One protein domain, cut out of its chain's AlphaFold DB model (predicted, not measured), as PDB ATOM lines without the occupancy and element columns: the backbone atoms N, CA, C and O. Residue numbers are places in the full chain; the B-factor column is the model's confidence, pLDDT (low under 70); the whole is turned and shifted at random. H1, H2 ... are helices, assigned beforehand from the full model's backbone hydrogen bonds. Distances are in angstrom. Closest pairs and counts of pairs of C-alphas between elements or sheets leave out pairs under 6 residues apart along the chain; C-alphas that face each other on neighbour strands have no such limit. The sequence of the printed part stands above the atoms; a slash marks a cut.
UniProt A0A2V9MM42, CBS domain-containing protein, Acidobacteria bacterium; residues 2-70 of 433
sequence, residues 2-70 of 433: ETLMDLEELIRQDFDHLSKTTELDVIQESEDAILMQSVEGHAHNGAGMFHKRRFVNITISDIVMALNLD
ATOM      1  N   GLU A   2     361.940 634.880 443.720       43.41
ATOM      2  CA  GLU A   2     360.609 635.493 443.542       43.41
ATOM      3  C   GLU A   2     359.835 634.788 442.401       43.41
ATOM      4  O   GLU A   2     358.984 635.376 441.750       43.41
ATOM      5  N   THR A   3     360.168 633.524 442.096       51.38
ATOM      6  CA  THR A   3     359.785 632.884 440.816       51.38
ATOM      7  C   THR A   3     359.479 631.380 440.865       51.38
ATOM      8  O   THR A   3     358.829 630.895 439.949       51.38
ATOM      9  N   LEU A   4     359.896 630.632 441.896       52.19
ATOM     10  CA  LEU A   4     359.658 629.174 441.978       52.19
ATOM     11  C   LEU A   4     358.249 628.823 442.487       52.19
ATOM     12  O   LEU A   4     357.563 628.029 441.856       52.19
ATOM     13  N   MET A   5     357.775 629.495 443.546       56.97
ATOM     14  CA  MET A   5     356.422 629.283 444.095       56.97
ATOM     15  C   MET A   5     355.295 629.618 443.107       56.97
ATOM     16  O   MET A   5     354.215 629.055 443.212       56.97
ATOM     17  N   ASP A   6     355.530 630.535 442.166       78.62
ATOM     18  CA  ASP A   6     354.537 630.866 441.140       78.62
ATOM     19  C   ASP A   6     354.491 629.784 440.054       78.62
ATOM     20  O   ASP A   6     353.416 629.341 439.680       78.62
ATOM     21  N   LEU A   7     355.652 629.297 439.604       81.94
ATOM     22  CA  LEU A   7     355.754 628.301 438.538       81.94
ATOM     23  C   LEU A   7     355.173 626.938 438.930       81.94
ATOM     24  O   LEU A   7     354.452 626.337 438.137       81.94
ATOM     25  N   GLU A   8     355.458 626.463 440.145       88.44
ATOM     26  CA  GLU A   8     354.863 625.225 440.668       88.44
ATOM     27  C   GLU A   8     353.335 625.312 440.719       88.44
ATOM     28  O   GLU A   8     352.646 624.366 440.343       88.44
ATOM     29  N   GLU A   9     352.802 626.464 441.130       88.00
ATOM     30  CA  GLU A   9     351.364 626.704 441.165       88.00
ATOM     31  C   GLU A   9     350.759 626.721 439.751       88.00
ATOM     32  O   GLU A   9     349.711 626.116 439.537       88.00
ATOM     33  N   LEU A  10     351.440 627.321 438.763       87.38
ATOM     34  CA  LEU A  10     350.994 627.287 437.361       87.38
ATOM     35  C   LEU A  10     350.900 625.856 436.821       87.38
ATOM     36  O   LEU A  10     349.921 625.503 436.164       87.38
ATOM     37  N   ILE A  11     351.911 625.036 437.112       90.88
ATOM     38  CA  ILE A  11     351.948 623.630 436.704       90.88
ATOM     39  C   ILE A  11     350.800 622.855 437.351       90.88
ATOM     40  O   ILE A  11     350.078 622.136 436.658       90.88
ATOM     41  N   ARG A  12     350.607 623.020 438.668       92.06
ATOM     42  CA  ARG A  12     349.509 622.377 439.402       92.06
ATOM     43  C   ARG A  12     348.161 622.760 438.821       92.06
ATOM     44  O   ARG A  12     347.330 621.886 438.631       92.06
ATOM     45  N   GLN A  13     347.954 624.033 438.497       90.44
ATOM     46  CA  GLN A  13     346.694 624.520 437.944       90.44
ATOM     47  C   GLN A  13     346.407 623.981 436.537       90.44
ATOM     48  O   GLN A  13     345.257 623.635 436.264       90.44
ATOM     49  N   ASP A  14     347.413 623.874 435.658       90.81
ATOM     50  CA  ASP A  14     347.240 623.260 434.330       90.81
ATOM     51  C   ASP A  14     346.941 621.755 434.454       90.81
ATOM     52  O   ASP A  14     345.981 621.256 433.863       90.81
ATOM     53  N   PHE A  15     347.680 621.038 435.309       94.06
ATOM     54  CA  PHE A  15     347.420 619.621 435.579       94.06
ATOM     55  C   PHE A  15     346.020 619.393 436.178       94.06
ATOM     56  O   PHE A  15     345.258 618.565 435.680       94.06
ATOM     57  N   ASP A  16     345.636 620.176 437.188       94.50
ATOM     58  CA  ASP A  16     344.306 620.152 437.802       94.50
ATOM     59  C   ASP A  16     343.200 620.428 436.783       94.50
ATOM     60  O   ASP A  16     342.137 619.804 436.819       94.50
ATOM     61  N   HIS A  17     343.420 621.394 435.887       92.50
ATOM     62  CA  HIS A  17     342.471 621.710 434.831       92.50
ATOM     63  C   HIS A  17     342.303 620.522 433.885       92.50
ATOM     64  O   HIS A  17     341.169 620.135 433.590       92.50
ATOM     65  N   LEU A  18     343.407 619.914 433.444       92.94
ATOM     66  CA  LEU A  18     343.389 618.728 432.596       92.94
ATOM     67  C   LEU A  18     342.664 617.560 433.267       92.94
ATOM     68  O   LEU A  18     341.741 617.021 432.661       92.94
ATOM     69  N   SER A  19     343.012 617.237 434.515       94.44
ATOM     70  CA  SER A  19     342.396 616.156 435.297       94.44
ATOM     71  C   SER A  19     340.890 616.371 435.510       94.44
ATOM     72  O   SER A  19     340.096 615.446 435.387       94.44
ATOM     73  N   LYS A  20     340.437 617.614 435.734       94.25
ATOM     74  CA  LYS A  20     338.999 617.922 435.909       94.25
ATOM     75  C   LYS A  20     338.204 617.935 434.601       94.25
ATOM     76  O   LYS A  20     336.973 617.846 434.628       94.25
ATOM     77  N   THR A  21     338.862 618.137 433.461       91.75
ATOM     78  CA  THR A  21     338.186 618.330 432.162       91.75
ATOM     79  C   THR A  21     338.310 617.145 431.216       91.75
ATOM     80  O   THR A  21     337.490 617.033 430.299       91.75
ATOM     81  N   THR A  22     339.275 616.263 431.458       93.38
ATOM     82  CA  THR A  22     339.587 615.090 430.643       93.38
ATOM     83  C   THR A  22     339.200 613.826 431.404       93.38
ATOM     84  O   THR A  22     339.457 613.727 432.592       93.38
ATOM     85  N   GLU A  23     338.574 612.872 430.721       95.88
ATOM     86  CA  GLU A  23     338.318 611.519 431.231       95.88
ATOM     87  C   GLU A  23     338.952 610.561 430.218       95.88
ATOM     88  O   GLU A  23     338.558 610.584 429.047       95.88
ATOM     89  N   LEU A  24     339.957 609.780 430.613       97.69
ATOM     90  CA  LEU A  24     340.609 608.807 429.735       97.69
ATOM     91  C   LEU A  24     340.065 607.394 429.977       97.69
ATOM     92  O   LEU A  24     339.692 607.034 431.089       97.69
ATOM     93  N   ASP A  25     340.049 606.553 428.940       97.56
ATOM     94  CA  ASP A  25     339.735 605.123 429.077       97.56
ATOM     95  C   ASP A  25     340.904 604.341 429.693       97.56
ATOM     96  O   ASP A  25     341.380 603.378 429.109       97.56
ATOM     97  N   VAL A  26     341.396 604.754 430.857       98.19
ATOM     98  CA  VAL A  26     342.445 604.077 431.633       98.19
ATOM     99  C   VAL A  26     342.166 604.248 433.129       98.19
ATOM    100  O   VAL A  26     341.266 604.984 433.524       98.19
ATOM    101  N   ILE A  27     342.908 603.556 433.995       97.50
ATOM    102  CA  ILE A  27     342.832 603.826 435.443       97.50
ATOM    103  C   ILE A  27     343.535 605.146 435.787       97.50
ATOM    104  O   ILE A  27     344.431 605.565 435.056       97.50
ATOM    105  N   GLN A  28     343.210 605.736 436.945       96.69
ATOM    106  CA  GLN A  28     343.745 607.039 437.375       96.69
ATOM    107  C   GLN A  28     345.273 607.141 437.287       96.69
ATOM    108  O   GLN A  28     345.795 608.117 436.777       96.69
ATOM    109  N   GLU A  29     346.002 606.114 437.723       96.62
ATOM    110  CA  GLU A  29     347.471 606.128 437.713       96.62
ATOM    111  C   GLU A  29     348.056 606.234 436.287       96.62
ATOM    112  O   GLU A  29     349.027 606.952 436.049       96.62
ATOM    113  N   SER A  30     347.430 605.567 435.307       97.56
ATOM    114  CA  SER A  30     347.780 605.697 433.885       97.56
ATOM    115  C   SER A  30     347.309 607.029 433.303       97.56
ATOM    116  O   SER A  30     348.011 607.608 432.476       97.56
ATOM    117  N   GLU A  31     346.158 607.537 433.745       97.94
ATOM    118  CA  GLU A  31     345.669 608.856 433.345       97.94
ATOM    119  C   GLU A  31     346.648 609.950 433.775       97.94
ATOM    120  O   GLU A  31     347.117 610.708 432.926       97.94
ATOM    121  N   ASP A  32     347.043 609.972 435.047       96.75
ATOM    122  CA  ASP A  32     347.993 610.939 435.594       96.75
ATOM    123  C   ASP A  32     349.322 610.886 434.833       96.75
ATOM    124  O   ASP A  32     349.842 611.922 434.406       96.75
ATOM    125  N   ALA A  33     349.838 609.677 434.576       95.94
ATOM    126  CA  ALA A  33     351.053 609.487 433.792       95.94
ATOM    127  C   ALA A  33     350.936 610.098 432.382       95.94
ATOM    128  O   ALA A  33     351.880 610.738 431.917       95.94
ATOM    129  N   ILE A  34     349.797 609.955 431.703       97.12
ATOM    130  CA  ILE A  34     349.569 610.509 430.356       97.12
ATOM    131  C   ILE A  34     349.346 612.031 430.401       97.12
ATOM    132  O   ILE A  34     349.844 612.760 429.535       97.12
ATOM    133  N   LEU A  35     348.628 612.544 431.403       96.25
ATOM    134  CA  LEU A  35     348.325 613.972 431.524       96.25
ATOM    135  C   LEU A  35     349.574 614.819 431.798       96.25
ATOM    136  O   LEU A  35     349.662 615.928 431.267       96.25
ATOM    137  N   MET A  36     350.584 614.294 432.505       95.25
ATOM    138  CA  MET A  36     351.867 614.997 432.688       95.25
ATOM    139  C   MET A  36     352.535 615.345 431.348       95.25
ATOM    140  O   MET A  36     353.021 616.459 431.168       95.25
ATOM    141  N   GLN A  37     352.487 614.445 430.359       92.56
ATOM    142  CA  GLN A  37     353.011 614.732 429.016       92.56
ATOM    143  C   GLN A  37     352.250 615.878 428.332       92.56
ATOM    144  O   GLN A  37     352.818 616.621 427.533       92.56
ATOM    145  N   SER A  38     350.959 616.033 428.631       92.56
ATOM    146  CA  SER A  38     350.142 617.097 428.041       92.56
ATOM    147  C   SER A  38     350.492 618.472 428.610       92.56
ATOM    148  O   SER A  38     350.525 619.430 427.842       92.56
ATOM    149  N   VAL A  39     350.831 618.561 429.900       92.50
ATOM    150  CA  VAL A  39     351.322 619.807 430.519       92.50
ATOM    151  C   VAL A  39     352.669 620.227 429.911       92.50
ATOM    152  O   VAL A  39     352.834 621.382 429.516       92.50
ATOM    153  N   GLU A  40     353.610 619.292 429.735       92.31
ATOM    154  CA  GLU A  40     354.872 619.551 429.012       92.31
ATOM    155  C   GLU A  40     354.600 619.985 427.558       92.31
ATOM    156  O   GLU A  40     355.176 620.947 427.048       92.31
ATOM    157  N   GLY A  41     353.654 619.323 426.890       88.69
ATOM    158  CA  GLY A  41     353.222 619.694 425.547       88.69
ATOM    159  C   GLY A  41     352.661 621.117 425.470       88.69
ATOM    160  O   GLY A  41     352.965 621.838 424.518       88.69
ATOM    161  N   HIS A  42     351.870 621.559 426.451       88.94
ATOM    162  CA  HIS A  42     351.395 622.941 426.519       88.94
ATOM    163  C   HIS A  42     352.568 623.916 426.675       88.94
ATOM    164  O   HIS A  42     352.650 624.891 425.921       88.94
ATOM    165  N   ALA A  43     353.489 623.631 427.600       85.81
ATOM    166  CA  ALA A  43     354.685 624.428 427.860       85.81
ATOM    167  C   ALA A  43     355.501 624.684 426.583       85.81
ATOM    168  O   ALA A  43     355.732 625.837 426.215       85.81
ATOM    169  N   HIS A  44     355.875 623.621 425.869       85.38
ATOM    170  CA  HIS A  44     356.741 623.713 424.690       85.38
ATOM    171  C   HIS A  44     356.031 624.271 423.453       85.38
ATOM    172  O   HIS A  44     356.675 624.842 422.582       85.38
ATOM    173  N   ASN A  45     354.702 624.172 423.366       78.88
ATOM    174  CA  ASN A  45     353.954 624.742 422.243       78.88
ATOM    175  C   ASN A  45     353.552 626.215 422.443       78.88
ATOM    176  O   ASN A  45     352.722 626.733 421.697       78.88
ATOM    177  N   GLY A  46     354.070 626.879 423.483       66.25
ATOM    178  CA  GLY A  46     353.685 628.250 423.834       66.25
ATOM    179  C   GLY A  46     352.229 628.385 424.315       66.25
ATOM    180  O   GLY A  46     351.757 629.502 424.546       66.25
ATOM    181  N   ALA A  47     351.523 627.258 424.483       62.78
ATOM    182  CA  ALA A  47     350.146 627.162 424.963       62.78
ATOM    183  C   ALA A  47     350.054 627.112 426.500       62.78
ATOM    184  O   ALA A  47     348.993 627.378 427.055       62.78
ATOM    185  N   GLY A  48     351.169 626.843 427.187       59.38
ATOM    186  CA  GLY A  48     351.324 626.876 428.643       59.38
ATOM    187  C   GLY A  48     351.393 628.308 429.173       59.38
ATOM    188  O   GLY A  48     352.359 628.697 429.826       59.38
ATOM    189  N   MET A  49     350.416 629.141 428.811       61.44
ATOM    190  CA  MET A  49     350.295 630.504 429.312       61.44
ATOM    191  C   MET A  49     349.210 630.565 430.379       61.44
ATOM    192  O   MET A  49     348.036 630.354 430.088       61.44
ATOM    193  N   PHE A  50     349.582 630.972 431.589       59.03
ATOM    194  CA  PHE A  50     348.635 631.197 432.675       59.03
ATOM    195  C   PHE A  50     348.844 632.593 433.268       59.03
ATOM    196  O   PHE A  50     349.974 633.011 433.506       59.03
ATOM    197  N   HIS A  51     347.772 633.380 433.414       57.78
ATOM    198  CA  HIS A  51     347.843 634.801 433.810       57.78
ATOM    199  C   HIS A  51     348.906 635.630 433.051       57.78
ATOM    200  O   HIS A  51     349.579 636.482 433.630       57.78
ATOM    201  N   LYS A  52     349.048 635.404 431.735       65.62
ATOM    202  CA  LYS A  52     350.056 636.049 430.862       65.62
ATOM    203  C   LYS A  52     351.518 635.680 431.169       65.62
ATOM    204  O   LYS A  52     352.421 636.313 430.625       65.62
ATOM    205  N   ARG A  53     351.772 634.660 431.994       66.31
ATOM    206  CA  ARG A  53     353.102 634.081 432.231       66.31
ATOM    207  C   ARG A  53     353.243 632.797 431.417       66.31
ATOM    208  O   ARG A  53     352.347 631.962 431.450       66.31
ATOM    209  N   ARG A  54     354.338 632.669 430.660       74.44
ATOM    210  CA  ARG A  54     354.676 631.464 429.883       74.44
ATOM    211  C   ARG A  54     355.723 630.642 430.624       74.44
ATOM    212  O   ARG A  54     356.672 631.216 431.157       74.44
ATOM    213  N   PHE A  55     355.590 629.322 430.585       81.56
ATOM    214  CA  PHE A  55     356.544 628.391 431.185       81.56
ATOM    215  C   PHE A  55     357.112 627.414 430.148       81.56
ATOM    216  O   PHE A  55     356.828 626.230 430.157       81.56
ATOM    217  N   VAL A  56     357.946 627.915 429.236       84.88
ATOM    218  CA  VAL A  56     358.405 627.174 428.039       84.88
ATOM    219  C   VAL A  56     359.527 626.157 428.273       84.88
ATOM    220  O   VAL A  56     359.899 625.453 427.347       84.88
ATOM    221  N   ASN A  57     360.083 626.076 429.484       88.50
ATOM    222  CA  ASN A  57     361.198 625.176 429.818       88.50
ATOM    223  C   ASN A  57     360.793 624.082 430.822       88.50
ATOM    224  O   ASN A  57     361.643 623.589 431.561       88.50
ATOM    225  N   ILE A  58     359.499 623.768 430.905       88.75
ATOM    226  CA  ILE A  58     358.954 622.777 431.836       88.75
ATOM    227  C   ILE A  58     358.917 621.409 431.185       88.75
ATOM    228  O   ILE A  58     358.337 621.259 430.117       88.75
ATOM    229  N   THR A  59     359.450 620.414 431.887       90.62
ATOM    230  CA  THR A  59     359.372 619.005 431.488       90.62
ATOM    231  C   THR A  59     358.525 618.178 432.447       90.62
ATOM    232  O   THR A  59     358.176 618.643 433.537       90.62
ATOM    233  N   ILE A  60     358.276 616.907 432.114       92.44
ATOM    234  CA  ILE A  60     357.641 615.951 433.046       92.44
ATOM    235  C   ILE A  60     358.366 615.898 434.399       92.44
ATOM    236  O   ILE A  60     357.712 615.778 435.432       92.44
ATOM    237  N   SER A  61     359.694 616.060 434.430       90.38
ATOM    238  CA  SER A  61     360.450 616.092 435.688       90.38
ATOM    239  C   SER A  61     359.970 617.203 436.619       90.38
ATOM    240  O   SER A  61     359.783 616.977 437.812       90.38
ATOM    241  N   ASP A  62     359.768 618.399 436.072       90.88
ATOM    242  CA  ASP A  62     359.335 619.571 436.832       90.88
ATOM    243  C   ASP A  62     357.874 619.426 437.266       90.88
ATOM    244  O   ASP A  62     357.511 619.838 438.364       90.88
ATOM    245  N   ILE A  63     357.057 618.755 436.448       93.56
ATOM    246  CA  ILE A  63     355.659 618.451 436.759       93.56
ATOM    247  C   ILE A  63     355.546 617.473 437.926       93.56
ATOM    248  O   ILE A  63     354.806 617.726 438.872       93.56
ATOM    249  N   VAL A  64     356.321 616.391 437.904       94.06
ATOM    250  CA  VAL A  64     356.368 615.404 438.991       94.06
ATOM    251  C   VAL A  64     356.788 616.056 440.311       94.06
ATOM    252  O   VAL A  64     356.138 615.833 441.333       94.06
ATOM    253  N   MET A  65     357.821 616.908 440.283       91.56
ATOM    254  CA  MET A  65     358.257 617.663 441.463       91.56
ATOM    255  C   MET A  65     357.172 618.628 441.947       91.56
ATOM    256  O   MET A  65     356.845 618.631 443.132       91.56
ATOM    257  N   ALA A  66     356.558 619.396 441.040       92.94
ATOM    258  CA  ALA A  66     355.491 620.329 441.388       92.94
ATOM    259  C   ALA A  66     354.296 619.610 442.028       92.94
ATOM    260  O   ALA A  66     353.729 620.123 442.987       92.94
ATOM    261  N   LEU A  67     353.934 618.411 441.570       94.44
ATOM    262  CA  LEU A  67     352.839 617.612 442.133       94.44
ATOM    263  C   LEU A  67     353.207 616.883 443.443       94.44
ATOM    264  O   LEU A  67     352.352 616.218 444.024       94.44
ATOM    265  N   ASN A  68     354.440 617.031 443.945       94.62
ATOM    266  CA  ASN A  68     354.986 616.295 445.097       94.62
ATOM    267  C   ASN A  68     354.898 614.767 444.937       94.62
ATOM    268  O   ASN A  68     354.665 614.044 445.907       94.62
ATOM    269  N   LEU A  69     355.059 614.275 443.708       94.81
ATOM    270  CA  LEU A  69     355.081 612.847 443.410       94.81
ATOM    271  C   LEU A  69     356.508 612.306 443.515       94.81
ATOM    272  O   LEU A  69     357.476 613.029 443.287       94.81
ATOM    273  N   ASP A  70     356.641 611.016 443.825       93.75
ATOM    274  CA  ASP A  70     357.935 610.332 443.842       93.75
ATOM    275  C   ASP A  70     358.430 610.108 442.395       93.75
ATOM    276  O   ASP A  70     357.811 609.342 441.643       93.75
TER     277      ASP A  70
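AT A GLANCE: This is residues 2 to 70 of the 433 residues of the protein "CBS domain-containing protein" of Acidobacteria bacterium (UniProt A0A2V9MM42). Two long helices, H1 and H2, cross at a steep angle, and the short helix H3 packs on both of them, about perpendicular to each, so that the centres of the three make a triangle. Between H2 and H3 the chain makes a long loop, residues 45 to 59, with a short antiparallel pairing in it. The printed part has 69 residues with three named helices, in the order H1, H2, H3, and no named strand; the class is all helix. The whole is compact, with a radius of gyration of the C-alphas of 11.6 A, and its spans are 37 by 24 by 17 A, only just elongated.

IN THESE COORDINATES: H1, the longest helix, has residues 4 to 21 and measures 26.0 A from first to last C-alpha, from C-alpha 4 at (359.658, 629.174, 441.978) to C-alpha 21 at (338.186, 618.330, 432.162). H2, residues 28 to 44, measures 24.7 A and begins with C-alpha 28 at (343.745, 607.039, 437.375). H3, residues 60 to 66, measures 9.7 A and ends with C-alpha 66 at (355.491, 620.329, 441.388).

HOW THE PARTS SIT: H1 touches H2 with its residues 11 to 19 alone, and H2 touches H1 with residues 32 to 39 alone. Their closest C-alphas, those of Phe 15 and Val 39, are 6.4 A apart. The two helices run opposite ways at a steep tilt of 57 degrees. H1 touches H3 with residues 8 to 12 alone, and the closest C-alphas, those of Glu 8 and Ala 66, are 5.0 A apart. The lines of H1 and H3 are about perpendicular, at 73 degrees. H2 touches H3 with residues 36 to 40 alone, the closest C-alphas being those of Met 36 and Ile 60 at 5.9 A. Their lines are about perpendicular, at 75 degrees. In H3 every O i to N i+4 pair is within hydrogen-bond range; in H1 13 of 14 are, and in H2 11 of 13.

THE WHOLE: The C-alphas of Glu 2 and Asp 25, the two farthest apart, are 39.6 A apart. The printed part has no cut. The link from H1 to H2, with 6 residues, is short, and the link from H2 to H3, with 15, is long. In the long link residues 49 to 50 pair antiparallel with residues 53 to 54, and the C-alphas of residues 45 to 59 lie 8 to 16 A from the mean of all C-alphas. The mean pLDDT of the printed part is 85.9; it is under 70 in residues 2 to 5 and 46 to 53 of this predicted model.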